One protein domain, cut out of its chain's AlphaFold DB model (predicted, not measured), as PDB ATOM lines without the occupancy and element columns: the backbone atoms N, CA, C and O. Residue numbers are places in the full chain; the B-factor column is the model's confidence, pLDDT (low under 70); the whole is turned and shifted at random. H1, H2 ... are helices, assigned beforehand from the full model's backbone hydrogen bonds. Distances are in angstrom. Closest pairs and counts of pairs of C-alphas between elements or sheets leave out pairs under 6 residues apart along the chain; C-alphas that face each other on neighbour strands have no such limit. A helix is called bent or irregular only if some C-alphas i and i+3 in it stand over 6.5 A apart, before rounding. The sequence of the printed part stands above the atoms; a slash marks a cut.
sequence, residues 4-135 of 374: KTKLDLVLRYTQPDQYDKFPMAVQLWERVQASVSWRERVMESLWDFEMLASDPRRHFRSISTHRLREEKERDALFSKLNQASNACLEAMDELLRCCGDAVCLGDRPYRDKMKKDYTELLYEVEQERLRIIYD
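Overview. This is residues 4 to 135 of the 374 residues of an uncharacterized protein of Phytophthora fragariae (UniProt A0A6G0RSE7). Two long helices, H5 and H3, lie side by side as a rod; the second part of kinked H6 packs on H3, and H1 makes a V with H3's start. The printed part has 132 residues with six named helices, H1 to H6: all helix. It is loose, radius of gyration of the C-alphas 19.6 A, spanning 67 by 32 by 17 A.

Along the chain. Find C-alpha 64 at (0.750, -36.294, -25.492), where H5, residues 64 to 99, begins; it runs 51.6 A to C-alpha 99 at (26.244, 5.860, -10.076). H3 is residues 22 to 53, 45.4 A; H6, 110 to 133, is irregular, C-alphas 115 and 118 being 7.8 A apart. H1 is 4 to 14, H2 16 to 19, H4 56 to 60.

Arrangement. Look at Arg 39 and Ala 84, closest C-alphas, 4.9 A: H3 and H5 touch, opposite ways, at a shallow tilt of 16 degrees. H6 touches H3 with residues 118 to 129 alone, C-alphas 125 and 51 closest, 5.7 A. Every O i to N i+4 pair is within hydrogen-bond range in H1 and H5, 27 of 28 in H3, 16 of 20 in H6, 0 of 1 in H4, with 2 of 2 O i to N i+3.

Size, cuts and confidence. The printed part, 66.7 A between its farthest C-alphas, 16 and 60, has no cut, no long link and no residue under pLDDT 70.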
ATOM      1  N   LYS A   4      16.966  14.174 -24.195       86.12
ATOM      2  CA  LYS A   4      17.104  14.849 -22.893       86.12
ATOM      3  C   LYS A   4      17.898  14.005 -21.897       86.12
ATOM      4  O   LYS A   4      18.894  14.465 -21.364       86.12
ATOM      5  N   THR A   5      17.534  12.733 -21.756       83.38
ATOM      6  CA  THR A   5      18.194  11.795 -20.837       83.38
ATOM      7  C   THR A   5      19.660  11.567 -21.204       83.38
ATOM      8  O   THR A   5      20.504  11.434 -20.324       83.38
ATOM      9  N   LYS A   6      19.982  11.552 -22.505       86.12
ATOM     10  CA  LYS A   6      21.376  11.479 -22.971       86.12
ATOM     11  C   LYS A   6      22.170  12.719 -22.561       86.12
ATOM     12  O   LYS A   6      23.301  12.586 -22.113       86.12
ATOM     13  N   LEU A   7      21.585  13.905 -22.726       90.94
ATOM     14  CA  LEU A   7      22.216  15.165 -22.345       90.94
ATOM     15  C   LEU A   7      22.422  15.249 -20.825       90.94
ATOM     16  O   LEU A   7      23.513  15.607 -20.399       90.94
ATOM     17  N   ASP A   8      21.439  14.833 -20.024       88.50
ATOM     18  CA  ASP A   8      21.555  14.782 -18.559       88.50
ATOM     19  C   ASP A   8      22.690  13.854 -18.102       88.50
ATOM     20  O   ASP A   8      23.436  14.190 -17.183       88.50
ATOM     21  N   LEU A   9      22.854  12.706 -18.770       88.56
ATOM     22  CA  LEU A   9      23.943  11.768 -18.498       88.56
ATOM     23  C   LEU A   9      25.311  12.389 -18.819       88.56
ATOM     24  O   LEU A   9      26.231  12.313 -18.008       88.56
ATOM     25  N   VAL A  10      25.442  13.038 -19.982       90.75
ATOM     26  CA  VAL A  10      26.687  13.719 -20.376       90.75
ATOM     27  C   VAL A  10      27.018  14.825 -19.381       90.75
ATOM     28  O   VAL A  10      28.126  14.852 -18.856       90.75
ATOM     29  N   LEU A  11      26.053  15.694 -19.066       91.75
ATOM     30  CA  LEU A  11      26.254  16.776 -18.105       91.75
ATOM     31  C   LEU A  11      26.717  16.235 -16.751       91.75
ATOM     32  O   LEU A  11      27.706  16.736 -16.219       91.75
ATOM     33  N   ARG A  12      26.082  15.170 -16.246       90.12
ATOM     34  CA  ARG A  12      26.444  14.522 -14.977       90.12
ATOM     35  C   ARG A  12      27.913  14.113 -14.932       90.12
ATOM     36  O   ARG A  12      28.585  14.452 -13.971       90.12
ATOM     37  N   TYR A  13      28.423  13.434 -15.956       92.50
ATOM     38  CA  TYR A  13      29.805  12.934 -15.955       92.50
ATOM     39  C   TYR A  13      30.854  13.947 -16.428       92.50
ATOM     40  O   TYR A  13      32.047  13.717 -16.255       92.50
ATOM     41  N   THR A  14      30.431  15.082 -16.986       91.31
ATOM     42  CA  THR A  14      31.329  16.218 -17.267       91.31
ATOM     43  C   THR A  14      31.528  17.147 -16.069       91.31
ATOM     44  O   THR A  14      32.409  18.004 -16.106       91.31
ATOM     45  N   GLN A  15      30.730  16.997 -15.006       91.38
ATOM     46  CA  GLN A  15      30.900  17.776 -13.782       91.38
ATOM     47  C   GLN A  15      32.141  17.314 -12.998       91.38
ATOM     48  O   GLN A  15      32.357  16.105 -12.880       91.38
ATOM     49  N   PRO A  16      32.918  18.243 -12.403       88.06
ATOM     50  CA  PRO A  16      34.145  17.909 -11.672       88.06
ATOM     51  C   PRO A  16      33.931  16.866 -10.567       88.06
ATOM     52  O   PRO A  16      34.745  15.966 -10.407       88.06
ATOM     53  N   ASP A  17      32.794  16.932  -9.872       86.69
ATOM     54  CA  ASP A  17      32.490  16.079  -8.714       86.69
ATOM     55  C   ASP A  17      32.168  14.617  -9.078       86.69
ATOM     56  O   ASP A  17      32.126  13.739  -8.214       86.69
ATOM     57  N   GLN A  18      31.883  14.348 -10.355       85.88
ATOM     58  CA  GLN A  18      31.463  13.032 -10.850       85.88
ATOM     59  C   GLN A  18      32.379  12.493 -11.954       85.88
ATOM     60  O   GLN A  18      32.246  11.328 -12.334       85.88
ATOM     61  N   TYR A  19      33.315  13.310 -12.445       88.56
ATOM     62  CA  TYR A  19      34.260  12.947 -13.498       88.56
ATOM     63  C   TYR A  19      35.063  11.690 -13.138       88.56
ATOM     64  O   TYR A  19      35.151  10.755 -13.932       88.56
ATOM     65  N   ASP A  20      35.537  11.594 -11.894       91.31
ATOM     66  CA  ASP A  20      36.318  10.443 -11.417       91.31
ATOM     67  C   ASP A  20      35.514   9.132 -11.388       91.31
ATOM     68  O   ASP A  20      36.080   8.041 -11.452       91.31
ATOM     69  N   LYS A  21      34.177   9.212 -11.327       90.06
ATOM     70  CA  LYS A  21      33.294   8.034 -11.351       90.06
ATOM     71  C   LYS A  21      32.973   7.565 -12.764       90.06
ATOM     72  O   LYS A  21      32.401   6.486 -12.914       90.06
ATOM     73  N   PHE A  22      33.325   8.337 -13.792       93.06
ATOM     74  CA  PHE A  22      33.005   8.012 -15.178       93.06
ATOM     75  C   PHE A  22      33.576   6.656 -15.636       93.06
ATOM     76  O   PHE A  22      32.798   5.860 -16.164       93.06
ATOM     77  N   PRO A  23      34.857   6.304 -15.387       94.56
ATOM     78  CA  PRO A  23      35.383   4.996 -15.791       94.56
ATOM     79  C   PRO A  23      34.624   3.824 -15.153       94.56
ATOM     80  O   PRO A  23      34.314   2.842 -15.826       94.56
ATOM     81  N   MET A  24      34.268   3.947 -13.871       95.06
ATOM     82  CA  MET A  24      33.469   2.944 -13.163       95.06
ATOM     83  C   MET A  24      32.048   2.857 -13.729       95.06
ATOM     84  O   MET A  24      31.528   1.760 -13.927       95.06
ATOM     85  N   ALA A  25      31.427   3.998 -14.031       94.88
ATOM     86  CA  ALA A  25      30.104   4.038 -14.636       94.88
ATOM     87  C   ALA A  25      30.075   3.308 -15.983       94.88
ATOM     88  O   ALA A  25      29.167   2.516 -16.215       94.88
ATOM     89  N   VAL A  26      31.084   3.514 -16.838       95.56
ATOM     90  CA  VAL A  26      31.198   2.812 -18.128       95.56
ATOM     91  C   VAL A  26      31.217   1.295 -17.926       95.56
ATOM     92  O   VAL A  26      30.420   0.598 -18.548       95.56
ATOM     93  N   GLN A  27      32.036   0.785 -17.001       97.44
ATOM     94  CA  GLN A  27      32.103  -0.654 -16.712       97.44
ATOM     95  C   GLN A  27      30.767  -1.220 -16.207       97.44
ATOM     96  O   GLN A  27      30.339  -2.298 -16.623       97.44
ATOM     97  N   LEU A  28      30.075  -0.490 -15.328       97.19
ATOM     98  CA  LEU A  28      28.769  -0.908 -14.813       97.19
ATOM     99  C   LEU A  28      27.693  -0.885 -15.905       97.19
ATOM    100  O   LEU A  28      26.884  -1.810 -15.991       97.19
ATOM    101  N   TRP A  29      27.711   0.120 -16.781       96.69
ATOM    102  CA  TRP A  29      26.831   0.184 -17.947       96.69
ATOM    103  C   TRP A  29      27.084  -0.962 -18.929       96.69
ATOM    104  O   TRP A  29      26.125  -1.555 -19.424       96.69
ATOM    105  N   GLU A  30      28.341  -1.325 -19.184       97.69
ATOM    106  CA  GLU A  30      28.694  -2.486 -20.010       97.69
ATOM    107  C   GLU A  30      28.193  -3.795 -19.390       97.69
ATOM    108  O   GLU A  30      27.594  -4.621 -20.087       97.69
ATOM    109  N   ARG A  31      28.355  -3.966 -18.072       97.88
ATOM    110  CA  ARG A  31      27.830  -5.127 -17.336       97.88
ATOM    111  C   ARG A  31      26.310  -5.221 -17.451       97.88
ATOM    112  O   ARG A  31      25.782  -6.286 -17.774       97.88
ATOM    113  N   VAL A  32      25.604  -4.110 -17.236       97.75
ATOM    114  CA  VAL A  32      24.150  -4.023 -17.425       97.75
ATOM    115  C   VAL A  32      23.775  -4.391 -18.856       97.75
ATOM    116  O   VAL A  32      22.905  -5.237 -19.056       97.75
ATOM    117  N   GLN A  33      24.438  -3.803 -19.853       97.00
ATOM    118  CA  GLN A  33      24.163  -4.065 -21.262       97.00
ATOM    119  C   GLN A  33      24.348  -5.546 -21.606       97.00
ATOM    120  O   GLN A  33      23.523  -6.109 -22.327       97.00
ATOM    121  N   ALA A  34      25.392  -6.194 -21.084       98.06
ATOM    122  CA  ALA A  34      25.640  -7.616 -21.286       98.06
ATOM    123  C   ALA A  34      24.522  -8.483 -20.681       98.06
ATOM    124  O   ALA A  34      23.980  -9.348 -21.378       98.06
ATOM    125  N   SER A  35      24.125  -8.214 -19.430       97.94
ATOM    126  CA  SER A  35      23.024  -8.915 -18.755       97.94
ATOM    127  C   SER A  35      21.694  -8.726 -19.489       97.94
ATOM    128  O   SER A  35      21.004  -9.706 -19.776       97.94
ATOM    129  N   VAL A  36      21.361  -7.486 -19.865       97.50
ATOM    130  CA  VAL A  36      20.153  -7.147 -20.636       97.50
ATOM    131  C   VAL A  36      20.153  -7.888 -21.970       97.50
ATOM    132  O   VAL A  36      19.202  -8.601 -22.278       97.50
ATOM    133  N   SER A  37      21.249  -7.814 -22.725       97.69
ATOM    134  CA  SER A  37      21.373  -8.485 -24.024       97.69
ATOM    135  C   SER A  37      21.278 -10.006 -23.909       97.69
ATOM    136  O   SER A  37      20.828 -10.676 -24.836       97.69
ATOM    137  N   TRP A  38      21.750 -10.594 -22.808       98.38
ATOM    138  CA  TRP A  38      21.572 -12.020 -22.549       98.38
ATOM    139  C   TRP A  38      20.109 -12.362 -22.285       98.38
ATOM    140  O   TRP A  38      19.586 -13.297 -22.892       98.38
ATOM    141  N   ARG A  39      19.431 -11.580 -21.445       98.19
ATOM    142  CA  ARG A  39      18.018 -11.790 -21.140       98.19
ATOM    143  C   ARG A  39      17.129 -11.658 -22.377       98.19
ATOM    144  O   ARG A  39      16.272 -12.510 -22.582       98.19
ATOM    145  N   GLU A  40      17.353 -10.650 -23.218       97.62
ATOM    146  CA  GLU A  40      16.578 -10.466 -24.456       97.62
ATOM    147  C   GLU A  40      16.769 -11.643 -25.432       97.62
ATOM    148  O   GLU A  40      15.794 -12.133 -25.986       97.62
ATOM    149  N   ARG A  41      17.972 -12.227 -25.539       98.38
ATOM    150  CA  ARG A  41      18.183 -13.468 -26.319       98.38
ATOM    151  C   ARG A  41      17.397 -14.667 -25.776       98.38
ATOM    152  O   ARG A  41      16.960 -15.533 -26.537       98.38
ATOM    153  N   VAL A  42      17.226 -14.755 -24.456       98.38
ATOM    154  CA  VAL A  42      16.371 -15.788 -23.848       98.38
ATOM    155  C   VAL A  42      14.895 -15.522 -24.166       98.38
ATOM    156  O   VAL A  42      14.172 -16.471 -24.459       98.38
ATOM    157  N   MET A  43      14.462 -14.258 -24.177       98.25
ATOM    158  CA  MET A  43      13.113 -13.868 -24.605       98.25
ATOM    159  C   MET A  43      12.852 -14.197 -26.079       98.25
ATOM    160  O   MET A  43      11.798 -14.739 -26.391       98.25
ATOM    161  N   GLU A  44      13.816 -13.965 -26.972       98.00
ATOM    162  CA  GLU A  44      13.738 -14.388 -28.380       98.00
ATOM    163  C   GLU A  44      13.582 -15.912 -28.498       98.00
ATOM    164  O   GLU A  44      12.717 -16.403 -29.219       98.00
ATOM    165  N   SER A  45      14.351 -16.676 -27.714       98.06
ATOM    166  CA  SER A  45      14.234 -18.142 -27.683       98.06
ATOM    167  C   SER A  45      12.860 -18.607 -27.177       98.06
ATOM    168  O   SER A  45      12.312 -19.591 -27.672       98.06
ATOM    169  N   LEU A  46      12.299 -17.907 -26.184       98.25
ATOM    170  CA  LEU A  46      10.938 -18.139 -25.698       98.25
ATOM    171  C   LEU A  46       9.897 -17.800 -26.761       98.25
ATOM    172  O   LEU A  46       8.924 -18.534 -26.882       98.25
ATOM    173  N   TRP A  47      10.098 -16.737 -27.537       98.19
ATOM    174  CA  TRP A  47       9.196 -16.356 -28.621       98.19
ATOM    175  C   TRP A  47       9.144 -17.453 -29.689       98.19
ATOM    176  O   TRP A  47       8.059 -17.936 -30.016       98.19
ATOM    177  N   ASP A  48      10.307 -17.928 -30.149       97.44
ATOM    178  CA  ASP A  48      10.414 -19.012 -31.135       97.44
ATOM    179  C   ASP A  48       9.724 -20.297 -30.652       97.44
ATOM    180  O   ASP A  48       9.019 -20.973 -31.408       97.44
ATOM    181  N   PHE A  49       9.920 -20.635 -29.376       97.94
ATOM    182  CA  PHE A  49       9.283 -21.785 -28.746       97.94
ATOM    183  C   PHE A  49       7.763 -21.599 -28.646       97.94
ATOM    184  O   PHE A  49       6.986 -22.464 -29.070       97.94
ATOM    185  N   GLU A  50       7.331 -20.456 -28.115       97.69
ATOM    186  CA  GLU A  50       5.925 -20.183 -27.871       97.69
ATOM    187  C   GLU A  50       5.144 -20.095 -29.169       97.69
ATOM    188  O   GLU A  50       4.041 -20.626 -29.188       97.69
ATOM    189  N   MET A  51       5.714 -19.608 -30.280       95.94
ATOM    190  CA  MET A  51       5.075 -19.602 -31.606       95.94
ATOM    191  C   MET A  51       4.390 -20.925 -31.971       95.94
ATOM    192  O   MET A  51       3.312 -20.898 -32.574       95.94
ATOM    193  N   LEU A  52       4.927 -22.065 -31.529       93.25
ATOM    194  CA  LEU A  52       4.316 -23.387 -31.699       93.25
ATOM    195  C   LEU A  52       3.651 -23.914 -30.419       93.25
ATOM    196  O   LEU A  52       2.557 -24.482 -30.485       93.25
ATOM    197  N   ALA A  53       4.295 -23.741 -29.262       95.06
ATOM    198  CA  ALA A  53       3.894 -24.389 -28.015       95.06
ATOM    199  C   ALA A  53       2.593 -23.833 -27.416       95.06
ATOM    200  O   ALA A  53       1.845 -24.587 -26.795       95.06
ATOM    201  N   SER A  54       2.263 -22.557 -27.631       94.44
ATOM    202  CA  SER A  54       0.975 -21.983 -27.203       94.44
ATOM    203  C   SER A  54      -0.118 -22.051 -28.272       94.44
ATOM    204  O   SER A  54      -1.255 -21.681 -27.992       94.44
ATOM    205  N   ASP A  55       0.160 -22.578 -29.471       93.06
ATOM    206  CA  ASP A  55      -0.828 -22.626 -30.554       93.06
ATOM    207  C   ASP A  55      -1.956 -23.604 -30.177       93.06
ATOM    208  O   ASP A  55      -1.679 -24.787 -29.924       93.06
ATOM    209  N   PRO A  56      -3.235 -23.183 -30.138       91.19
ATOM    210  CA  PRO A  56      -4.340 -24.087 -29.821       91.19
ATOM    211  C   PRO A  56      -4.455 -25.239 -30.829       91.19
ATOM    212  O   PRO A  56      -4.821 -26.358 -30.453       91.19
ATOM    213  N   ARG A  57      -4.058 -25.020 -32.089       89.38
ATOM    214  CA  ARG A  57      -4.099 -26.023 -33.164       89.38
ATOM    215  C   ARG A  57      -3.109 -27.164 -32.943       89.38
ATOM    216  O   ARG A  57      -3.249 -28.216 -33.572       89.38
ATOM    217  N   ARG A  58      -2.134 -27.009 -32.037       91.44
ATOM    218  CA  ARG A  58      -1.155 -28.063 -31.722       91.44
ATOM    219  C   ARG A  58      -1.812 -29.342 -31.210       91.44
ATOM    220  O   ARG A  58      -1.266 -30.421 -31.425       91.44
ATOM    221  N   HIS A  59      -2.996 -29.253 -30.601       90.31
ATOM    222  CA  HIS A  59      -3.752 -30.412 -30.116       90.31
ATOM    223  C   HIS A  59      -4.163 -31.375 -31.234       90.31
ATOM    224  O   HIS A  59      -4.324 -32.565 -30.981       90.31
ATOM    225  N   PHE A  60      -4.283 -30.880 -32.469       90.31
ATOM    226  CA  PHE A  60      -4.597 -31.697 -33.642       90.31
ATOM    227  C   PHE A  60      -3.348 -32.230 -34.359       90.31
ATOM    228  O   PHE A  60      -3.463 -33.095 -35.222       90.31
ATOM    229  N   ARG A  61      -2.157 -31.706 -34.036       85.25
ATOM    230  CA  ARG A  61      -0.887 -32.017 -34.722       85.25
ATOM    231  C   ARG A  61       0.084 -32.831 -33.869       85.25
ATOM    232  O   ARG A  61       0.928 -33.533 -34.414       85.25
ATOM    233  N   SER A  62      -0.012 -32.720 -32.547       86.06
ATOM    234  CA  SER A  62       0.929 -33.306 -31.591       86.06
ATOM    235  C   SER A  62       0.265 -34.367 -30.715       86.06
ATOM    236  O   SER A  62      -0.910 -34.284 -30.358       86.06
ATOM    237  N   ILE A  63       1.048 -35.372 -30.330       90.88
ATOM    238  CA  ILE A  63       0.646 -36.389 -29.352       90.88
ATOM    239  C   ILE A  63       1.032 -35.958 -27.929       90.88
ATOM    240  O   ILE A  63       1.808 -35.027 -27.728       90.88
ATOM    241  N   SER A  64       0.487 -36.625 -26.907       87.75
ATOM    242  CA  SER A  64       0.750 -36.294 -25.492       87.75
ATOM    243  C   SER A  64       2.234 -36.320 -25.114       87.75
ATOM    244  O   SER A  64       2.679 -35.456 -24.368       87.75
ATOM    245  N   THR A  65       3.022 -37.251 -25.656       91.62
ATOM    246  CA  THR A  65       4.461 -37.355 -25.355       91.62
ATOM    247  C   THR A  65       5.269 -36.163 -25.868       91.62
ATOM    248  O   THR A  65       6.247 -35.779 -25.233       91.62
ATOM    249  N   HIS A  66       4.852 -35.553 -26.982       91.81
ATOM    250  CA  HIS A  66       5.469 -34.327 -27.489       91.81
ATOM    251  C   HIS A  66       5.180 -33.152 -26.550       91.81
ATOM    252  O   HIS A  66       6.097 -32.443 -26.159       91.81
ATOM    253  N   ARG A  67       3.933 -33.030 -26.082       93.56
ATOM    254  CA  ARG A  67       3.513 -31.983 -25.134       93.56
ATOM    255  C   ARG A  67       4.209 -32.081 -23.774       93.56
ATOM    256  O   ARG A  67       4.530 -31.062 -23.181       93.56
ATOM    257  N   LEU A  68       4.505 -33.292 -23.297       95.06
ATOM    258  CA  LEU A  68       5.327 -33.474 -22.091       95.06
ATOM    259  C   LEU A  68       6.767 -32.978 -22.286       95.06
ATOM    260  O   LEU A  68       7.375 -32.462 -21.353       95.06
ATOM    261  N   ARG A  69       7.323 -33.133 -23.494       95.00
ATOM    262  CA  ARG A  69       8.645 -32.593 -23.822       95.00
ATOM    263  C   ARG A  69       8.610 -31.071 -23.932       95.00
ATOM    264  O   ARG A  69       9.499 -30.441 -23.375       95.00
ATOM    265  N   GLU A  70       7.584 -30.515 -24.579       96.06
ATOM    266  CA  GLU A  70       7.350 -29.065 -24.632       96.06
ATOM    267  C   GLU A  70       7.333 -28.471 -23.220       96.06
ATOM    268  O   GLU A  70       8.007 -27.482 -22.982       96.06
ATOM    269  N   GLU A  71       6.631 -29.093 -22.267       96.50
ATOM    270  CA  GLU A  71       6.605 -28.611 -20.879       96.50
ATOM    271  C   GLU A  71       8.003 -28.576 -20.254       96.50
ATOM    272  O   GLU A  71       8.426 -27.558 -19.720       96.50
ATOM    273  N   LYS A  72       8.776 -29.657 -20.412       97.62
ATOM    274  CA  LYS A  72      10.153 -29.713 -19.904       97.62
ATOM    275  C   LYS A  72      11.061 -28.664 -20.559       97.62
ATOM    276  O   LYS A  72      11.948 -28.116 -19.907       97.62
ATOM    277  N   GLU A  73      10.883 -28.416 -21.853       97.69
ATOM    278  CA  GLU A  73      11.617 -27.382 -22.585       97.69
ATOM    279  C   GLU A  73      11.207 -25.976 -22.127       97.69
ATOM    280  O   GLU A  73      12.082 -25.131 -21.917       97.69
ATOM    281  N   ARG A  74       9.910 -25.750 -21.880       97.94
ATOM    282  CA  ARG A  74       9.372 -24.508 -21.313       97.94
ATOM    283  C   ARG A  74       9.977 -24.230 -19.939       97.94
ATOM    284  O   ARG A  74      10.515 -23.146 -19.733       97.94
ATOM    285  N   ASP A  75       9.981 -25.212 -19.042       98.31
ATOM    286  CA  ASP A  75      10.584 -25.092 -17.708       98.31
ATOM    287  C   ASP A  75      12.074 -24.725 -17.784       98.31
ATOM    288  O   ASP A  75      12.557 -23.847 -17.064       98.31
ATOM    289  N   ALA A  76      12.817 -25.360 -18.695       98.31
ATOM    290  CA  ALA A  76      14.231 -25.059 -18.902       98.31
ATOM    291  C   ALA A  76      14.452 -23.627 -19.419       98.31
ATOM    292  O   ALA A  76      15.407 -22.961 -19.006       98.31
ATOM    293  N   LEU A  77      13.581 -23.136 -20.304       98.12
ATOM    294  CA  LEU A  77      13.617 -21.758 -20.794       98.12
ATOM    295  C   LEU A  77      13.270 -20.751 -19.692       98.12
ATOM    296  O   LEU A  77      13.987 -19.763 -19.542       98.12
ATOM    297  N   PHE A  78      12.256 -21.021 -18.865       98.31
ATOM    298  CA  PHE A  78      11.932 -20.173 -17.713       98.31
ATOM    299  C   PHE A  78      13.044 -20.149 -16.671       98.31
ATOM    300  O   PHE A  78      13.360 -19.087 -16.139       98.31
ATOM    301  N   SER A  79      13.698 -21.284 -16.414       98.50
ATOM    302  CA  SER A  79      14.867 -21.325 -15.534       98.50
ATOM    303  C   SER A  79      15.982 -20.406 -16.048       98.50
ATOM    304  O   SER A  79      16.505 -19.586 -15.291       98.50
ATOM    305  N   LYS A  80      16.292 -20.459 -17.353       98.31
ATOM    306  CA  LYS A  80      17.259 -19.546 -17.987       98.31
ATOM    307  C   LYS A  80      16.808 -18.087 -17.925       98.31
ATOM    308  O   LYS A  80      17.630 -17.214 -17.659       98.31
ATOM    309  N   LEU A  81      15.521 -17.816 -18.149       98.25
ATOM    310  CA  LEU A  81      14.974 -16.461 -18.088       98.25
ATOM    311  C   LEU A  81      15.091 -15.884 -16.679       98.25
ATOM    312  O   LEU A  81      15.452 -14.718 -16.531       98.25
ATOM    313  N   ASN A  82      14.826 -16.688 -15.652       98.25
ATOM    314  CA  ASN A  82      14.957 -16.281 -14.257       98.25
ATOM    315  C   ASN A  82      16.418 -15.988 -13.903       98.25
ATOM    316  O   ASN A  82      16.698 -14.944 -13.322       98.25
ATOM    317  N   GLN A  83      17.360 -16.836 -14.330       98.44
ATOM    318  CA  GLN A  83      18.796 -16.577 -14.152       98.44
ATOM    319  C   GLN A  83      19.220 -15.262 -14.822       98.44
ATOM    320  O   GLN A  83      19.859 -14.420 -14.192       98.44
ATOM    321  N   ALA A  84      18.805 -15.045 -16.073       98.31
ATOM    322  CA  ALA A  84      19.102 -13.815 -16.800       98.31
ATOM    323  C   ALA A  84      18.417 -12.583 -16.192       98.31
ATOM    324  O   ALA A  84      19.001 -11.501 -16.161       98.31
ATOM    325  N   SER A  85      17.204 -12.741 -15.665       98.19
ATOM    326  CA  SER A  85      16.476 -11.679 -14.970       98.19
ATOM    327  C   SER A  85      17.172 -11.284 -13.674       98.19
ATOM    328  O   SER A  85      17.368 -10.094 -13.448       98.19
ATOM    329  N   ASN A  86      17.621 -12.250 -12.872       98.38
ATOM    330  CA  ASN A  86      18.362 -11.979 -11.640       98.38
ATOM    331  C   ASN A  86      19.686 -11.264 -11.937       98.38
ATOM    332  O   ASN A  86      19.948 -10.217 -11.356       98.38
ATOM    333  N   ALA A  87      20.452 -11.737 -12.926       98.12
ATOM    334  CA  ALA A  87      21.688 -11.077 -13.350       98.12
ATOM    335  C   ALA A  87      21.462  -9.640 -13.866       98.12
ATOM    336  O   ALA A  87      22.310  -8.765 -13.678       98.12
ATOM    337  N   CYS A  88      20.320  -9.374 -14.518       97.56
ATOM    338  CA  CYS A  88      19.924  -8.014 -14.886       97.56
ATOM    339  C   CYS A  88      19.630  -7.159 -13.653       97.56
ATOM    340  O   CYS A  88      20.098  -6.025 -13.590       97.56
ATOM    341  N   LEU A  89      18.846  -7.672 -12.700       97.94
ATOM    342  CA  LEU A  89      18.481  -6.940 -11.485       97.94
ATOM    343  C   LEU A  89      19.728  -6.582 -10.678       97.94
ATOM    344  O   LEU A  89      19.915  -5.409 -10.383       97.94
ATOM    345  N   GLU A  90      20.621  -7.544 -10.443       98.06
ATOM    346  CA  GLU A  90      21.884  -7.323  -9.732       98.06
ATOM    347  C   GLU A  90      22.745  -6.244 -10.400       98.06
ATOM    348  O   GLU A  90      23.179  -5.303  -9.738       98.06
ATOM    349  N   ALA A  91      22.950  -6.331 -11.721       97.75
ATOM    350  CA  ALA A  91      23.737  -5.338 -12.451       97.75
ATOM    351  C   ALA A  91      23.087  -3.942 -12.409       97.75
ATOM    352  O   ALA A  91      23.775  -2.935 -12.251       97.75
ATOM    353  N   MET A  92      21.758  -3.870 -12.526       97.50
ATOM    354  CA  MET A  92      21.018  -2.610 -12.439       97.50
ATOM    355  C   MET A  92      21.032  -2.018 -11.025       97.50
ATOM    356  O   MET A  92      21.080  -0.799 -10.888       97.50
ATOM    357  N   ASP A  93      20.949  -2.849  -9.984       97.81
ATOM    358  CA  ASP A  93      21.017  -2.407  -8.586       97.81
ATOM    359  C   ASP A  93      22.421  -1.891  -8.249       97.81
ATOM    360  O   ASP A  93      22.558  -0.861  -7.591       97.81
ATOM    361  N   GLU A  94      23.468  -2.537  -8.765       97.38
ATOM    362  CA  GLU A  94      24.845  -2.062  -8.627       97.38
ATOM    363  C   GLU A  94      25.065  -0.715  -9.331       97.38
ATOM    364  O   GLU A  94      25.616   0.208  -8.728       97.38
ATOM    365  N   LEU A  95      24.580  -0.568 -10.570       96.00
ATOM    366  CA  LEU A  95      24.643   0.691 -11.313       96.00
ATOM    367  C   LEU A  95      23.899   1.817 -10.579       96.00
ATOM    368  O   LEU A  95      24.441   2.911 -10.402       96.00
ATOM    369  N   LEU A  96      22.687   1.544 -10.095       95.50
ATOM    370  CA  LEU A  96      21.905   2.522  -9.345       95.50
ATOM    371  C   LEU A  96      22.617   2.925  -8.045       95.50
ATOM    372  O   LEU A  96      22.679   4.108  -7.721       95.50
ATOM    373  N   ARG A  97      23.198   1.963  -7.322       95.75
ATOM    374  CA  ARG A  97      23.901   2.207  -6.056       95.75
ATOM    375  C   ARG A  97      25.199   2.999  -6.237       95.75
ATOM    376  O   ARG A  97      25.476   3.887  -5.436       95.75
ATOM    377  N   CYS A  98      26.010   2.670  -7.242       93.19
ATOM    378  CA  CYS A  98      27.325   3.289  -7.448       93.19
ATOM    379  C   CYS A  98      27.252   4.623  -8.200       93.19
ATOM    380  O   CYS A  98      28.067   5.515  -7.954       93.19
ATOM    381  N   CYS A  99      26.301   4.752  -9.127       91.50
ATOM    382  CA  CYS A  99      26.244   5.860 -10.076       91.50
ATOM    383  C   CYS A  99      24.952   6.683  -9.997       91.50
ATOM    384  O   CYS A  99      24.925   7.802 -10.502       91.50
ATOM    385  N   GLY A 100      23.891   6.177  -9.359       91.00
ATOM    386  CA  GLY A 100      22.578   6.835  -9.368       91.00
ATOM    387  C   GLY A 100      21.902   6.802 -10.743       91.00
ATOM    388  O   GLY A 100      21.028   7.623 -11.036       91.00
ATOM    389  N   ASP A 101      22.334   5.882 -11.604       92.12
ATOM    390  CA  ASP A 101      21.871   5.760 -12.981       92.12
ATOM    391  C   ASP A 101      20.743   4.728 -13.088       92.12
ATOM    392  O   ASP A 101      20.778   3.662 -12.473       92.12
ATOM    393  N   ALA A 102      19.732   5.051 -13.896       91.12
ATOM    394  CA  ALA A 102      18.579   4.195 -14.143       91.12
ATOM    395  C   ALA A 102      18.574   3.682 -15.588       91.12
ATOM    396  O   ALA A 102      18.860   4.415 -16.538       91.12
ATOM    397  N   VAL A 103      18.199   2.415 -15.755       93.25
ATOM    398  CA  VAL A 103      18.191   1.736 -17.055       93.25
ATOM    399  C   VAL A 103      16.798   1.793 -17.668       93.25
ATOM    400  O   VAL A 103      15.834   1.265 -17.107       93.25
ATOM    401  N   CYS A 104      16.702   2.400 -18.851       91.12
ATOM    402  CA  CYS A 104      15.447   2.586 -19.579       91.12
ATOM    403  C   CYS A 104      15.558   2.084 -21.023       91.12
ATOM    404  O   CYS A 104      16.545   2.354 -21.712       91.12
ATOM    405  N   LEU A 105      14.502   1.424 -21.505       87.19
ATOM    406  CA  LEU A 105      14.318   1.075 -22.910       87.19
ATOM    407  C   LEU A 105      13.268   2.012 -23.519       87.19
ATOM    408  O   LEU A 105      12.085   1.934 -23.196       87.19
ATOM    409  N   GLY A 106      13.711   2.929 -24.381       84.50
ATOM    410  CA  GLY A 106      12.858   4.033 -24.832       84.50
ATOM    411  C   GLY A 106      12.475   4.921 -23.646       84.50
ATOM    412  O   GLY A 106      13.368   5.421 -22.962       84.50
ATOM    413  N   ASP A 107      11.172   5.052 -23.401       85.81
ATOM    414  CA  ASP A 107      10.597   5.835 -22.296       85.81
ATOM    415  C   ASP A 107      10.219   4.973 -21.078       85.81
ATOM    416  O   ASP A 107       9.730   5.485 -20.073       85.81
ATOM    417  N   ARG A 108      10.438   3.654 -21.148       90.50
ATOM    418  CA  ARG A 108      10.033   2.706 -20.107       90.50
ATOM    419  C   ARG A 108      11.232   2.264 -19.259       90.50
ATOM    420  O   ARG A 108      12.231   1.818 -19.833       90.50
ATOM    421  N   PRO A 109      11.146   2.290 -17.915       93.38
ATOM    422  CA  PRO A 109      12.137   1.650 -17.055       93.38
ATOM    423  C   PRO A 109      12.242   0.158 -17.373       93.38
ATOM    424  O   PRO A 109      11.232  -0.545 -17.465       93.38
ATOM    425  N   TYR A 110      13.462  -0.353 -17.515       95.75
ATOM    426  CA  TYR A 110      13.658  -1.742 -17.930       95.75
ATOM    427  C   TYR A 110      13.110  -2.742 -16.894       95.75
ATOM    428  O   TYR A 110      12.519  -3.757 -17.260       95.75
ATOM    429  N   ARG A 111      13.168  -2.408 -15.597       95.38
ATOM    430  CA  ARG A 111      12.524  -3.198 -14.528       95.38
ATOM    431  C   ARG A 111      11.018  -3.363 -14.736       95.38
ATOM    432  O   ARG A 111      10.476  -4.430 -14.467       95.38
ATOM    433  N   ASP A 112      10.340  -2.333 -15.232       95.38
ATOM    434  CA  ASP A 112       8.903  -2.408 -15.498       95.38
ATOM    435  C   ASP A 112       8.594  -3.165 -16.783       95.38
ATOM    436  O   ASP A 112       7.549  -3.815 -16.855       95.38
ATOM    437  N   LYS A 113       9.493  -3.117 -17.776       95.31
ATOM    438  CA  LYS A 113       9.457  -3.997 -18.953       95.31
ATOM    439  C   LYS A 113       9.467  -5.464 -18.534       95.31
ATOM    440  O   LYS A 113       8.510  -6.184 -18.811       95.31
ATOM    441  N   MET A 114      10.456  -5.860 -17.736       96.62
ATOM    442  CA  MET A 114      10.633  -7.246 -17.292       96.62
ATOM    443  C   MET A 114       9.383  -7.862 -16.641       96.62
ATOM    444  O   MET A 114       9.141  -9.053 -16.816       96.62
ATOM    445  N   LYS A 115       8.570  -7.071 -15.924       96.12
ATOM    446  CA  LYS A 115       7.332  -7.543 -15.267       96.12
ATOM    447  C   LYS A 115       6.240  -7.982 -16.248       96.12
ATOM    448  O   LYS A 115       5.440  -8.843 -15.904       96.12
ATOM    449  N   LYS A 116       6.171  -7.367 -17.434       96.12
ATOM    450  CA  LYS A 116       5.121  -7.627 -18.441       96.12
ATOM    451  C   LYS A 116       5.639  -8.358 -19.679       96.12
ATOM    452  O   LYS A 116       4.839  -8.786 -20.506       96.12
ATOM    453  N   ASP A 117       6.950  -8.538 -19.780       96.19
ATOM    454  CA  ASP A 117       7.637  -9.121 -20.930       96.19
ATOM    455  C   ASP A 117       6.997 -10.411 -21.445       96.19
ATOM    456  O   ASP A 117       6.743 -10.539 -22.635       96.19
ATOM    457  N   TYR A 118       6.703 -11.367 -20.561       97.56
ATOM    458  CA  TYR A 118       6.152 -12.649 -21.000       97.56
ATOM    459  C   TYR A 118       4.714 -12.517 -21.523       97.56
ATOM    460  O   TYR A 118       4.352 -13.123 -22.526       97.56
ATOM    461  N   THR A 119       3.891 -11.689 -20.876       97.50
ATOM    462  CA  THR A 119       2.517 -11.429 -21.331       97.50
ATOM    463  C   THR A 119       2.478 -10.661 -22.649       97.50
ATOM    464  O   THR A 119       1.660 -10.974 -23.511       97.50
ATOM    465  N   GLU A 120       3.376  -9.687 -22.818       97.00
ATOM    466  CA  GLU A 120       3.534  -8.924 -24.058       97.00
ATOM    467  C   GLU A 120       4.020  -9.858 -25.182       97.00
ATOM    468  O   GLU A 120       3.421  -9.880 -26.255       97.00
ATOM    469  N   LEU A 121       4.981 -10.746 -24.895       97.69
ATOM    470  CA  LEU A 121       5.440 -11.789 -25.819       97.69
ATOM    471  C   LEU A 121       4.301 -12.702 -26.284       97.69
ATOM    472  O   LEU A 121       4.172 -12.950 -27.480       97.69
ATOM    473  N   LEU A 122       3.461 -13.205 -25.372       97.38
ATOM    474  CA  LEU A 122       2.340 -14.077 -25.748       97.38
ATOM    475  C   LEU A 122       1.327 -13.357 -26.644       97.38
ATOM    476  O   LEU A 122       0.795 -13.956 -27.582       97.38
ATOM    477  N   TYR A 123       1.077 -12.075 -26.374       96.81
ATOM    478  CA  TYR A 123       0.234 -11.249 -27.229       96.81
ATOM    479  C   TYR A 123       0.840 -11.104 -28.630       96.81
ATOM    480  O   TYR A 123       0.150 -11.349 -29.619       96.81
ATOM    481  N   GLU A 124       2.124 -10.760 -28.728       96.31
ATOM    482  CA  GLU A 124       2.830 -10.598 -30.003       96.31
ATOM    483  C   GLU A 124       2.877 -11.896 -30.817       96.31
ATOM    484  O   GLU A 124       2.602 -11.879 -32.017       96.31
ATOM    485  N   VAL A 125       3.145 -13.028 -30.160       97.12
ATOM    486  CA  VAL A 125       3.084 -14.369 -30.758       97.12
ATOM    487  C   VAL A 125       1.714 -14.623 -31.385       97.12
ATOM    488  O   VAL A 125       1.621 -15.075 -32.528       97.12
ATOM    489  N   GLU A 126       0.629 -14.313 -30.672       94.31
ATOM    490  CA  GLU A 126      -0.716 -14.520 -31.204       94.31
ATOM    491  C   GLU A 126      -1.036 -13.560 -32.355       94.31
ATOM    492  O   GLU A 126      -1.605 -13.978 -33.364       94.31
ATOM    493  N   GLN A 127      -0.612 -12.295 -32.268       94.38
ATOM    494  CA  GLN A 127      -0.758 -11.350 -33.377       94.38
ATOM    495  C   GLN A 127      -0.044 -11.841 -34.641       94.38
ATOM    496  O   GLN A 127      -0.621 -11.780 -35.729       94.38
ATOM    497  N   GLU A 128       1.174 -12.367 -34.511       94.50
ATOM    498  CA  GLU A 128       1.931 -12.883 -35.652       94.50
ATOM    499  C   GLU A 128       1.280 -14.145 -36.236       94.50
ATOM    500  O   GLU A 128       1.155 -14.282 -37.454       94.50
ATOM    501  N   ARG A 129       0.750 -15.044 -35.400       93.31
ATOM    502  CA  ARG A 129      -0.023 -16.199 -35.889       93.31
ATOM    503  C   ARG A 129      -1.260 -15.785 -36.666       93.31
ATOM    504  O   ARG A 129      -1.503 -16.338 -37.738       93.31
ATOM    505  N   LEU A 130      -2.051 -14.851 -36.137       90.56
ATOM    506  CA  LEU A 130      -3.242 -14.349 -36.821       90.56
ATOM    507  C   LEU A 130      -2.852 -13.716 -38.156       90.56
ATOM    508  O   LEU A 130      -3.478 -13.999 -39.175       90.56
ATOM    509  N   ARG A 131      -1.760 -12.949 -38.182       91.06
ATOM    510  CA  ARG A 131      -1.212 -12.391 -39.418       91.06
ATOM    511  C   ARG A 131      -0.894 -13.476 -40.450       91.06
ATOM    512  O   ARG A 131      -1.261 -13.309 -41.607       91.06
ATOM    513  N   ILE A 132      -0.279 -14.587 -40.044       90.00
ATOM    514  CA  ILE A 132       0.029 -15.723 -40.933       90.00
ATOM    515  C   ILE A 132      -1.244 -16.434 -41.418       90.00
ATOM    516  O   ILE A 132      -1.301 -16.876 -42.558       90.00
ATOM    517  N   ILE A 133      -2.262 -16.584 -40.565       87.94
ATOM    518  CA  ILE A 133      -3.505 -17.305 -40.905       87.94
ATOM    519  C   ILE A 133      -4.354 -16.530 -41.908       87.94
ATOM    520  O   ILE A 133      -4.972 -17.130 -42.783       87.94
ATOM    521  N   TYR A 134      -4.417 -15.214 -41.738       87.31
ATOM    522  CA  TYR A 134      -5.306 -14.344 -42.494       87.31
ATOM    523  C   TYR A 134      -4.568 -13.552 -43.585       87.31
ATOM    524  O   TYR A 134      -5.082 -12.531 -44.033       87.31
ATOM    525  N   ASP A 135      -3.361 -13.974 -43.982       80.56
ATOM    526  CA  ASP A 135      -2.507 -13.285 -44.967       80.56
ATOM    527  C   ASP A 135      -2.341 -11.773 -44.684       80.56
ATOM    528  O   ASP A 135      -2.266 -10.936 -45.583       80.56
TER     529      ASP A 135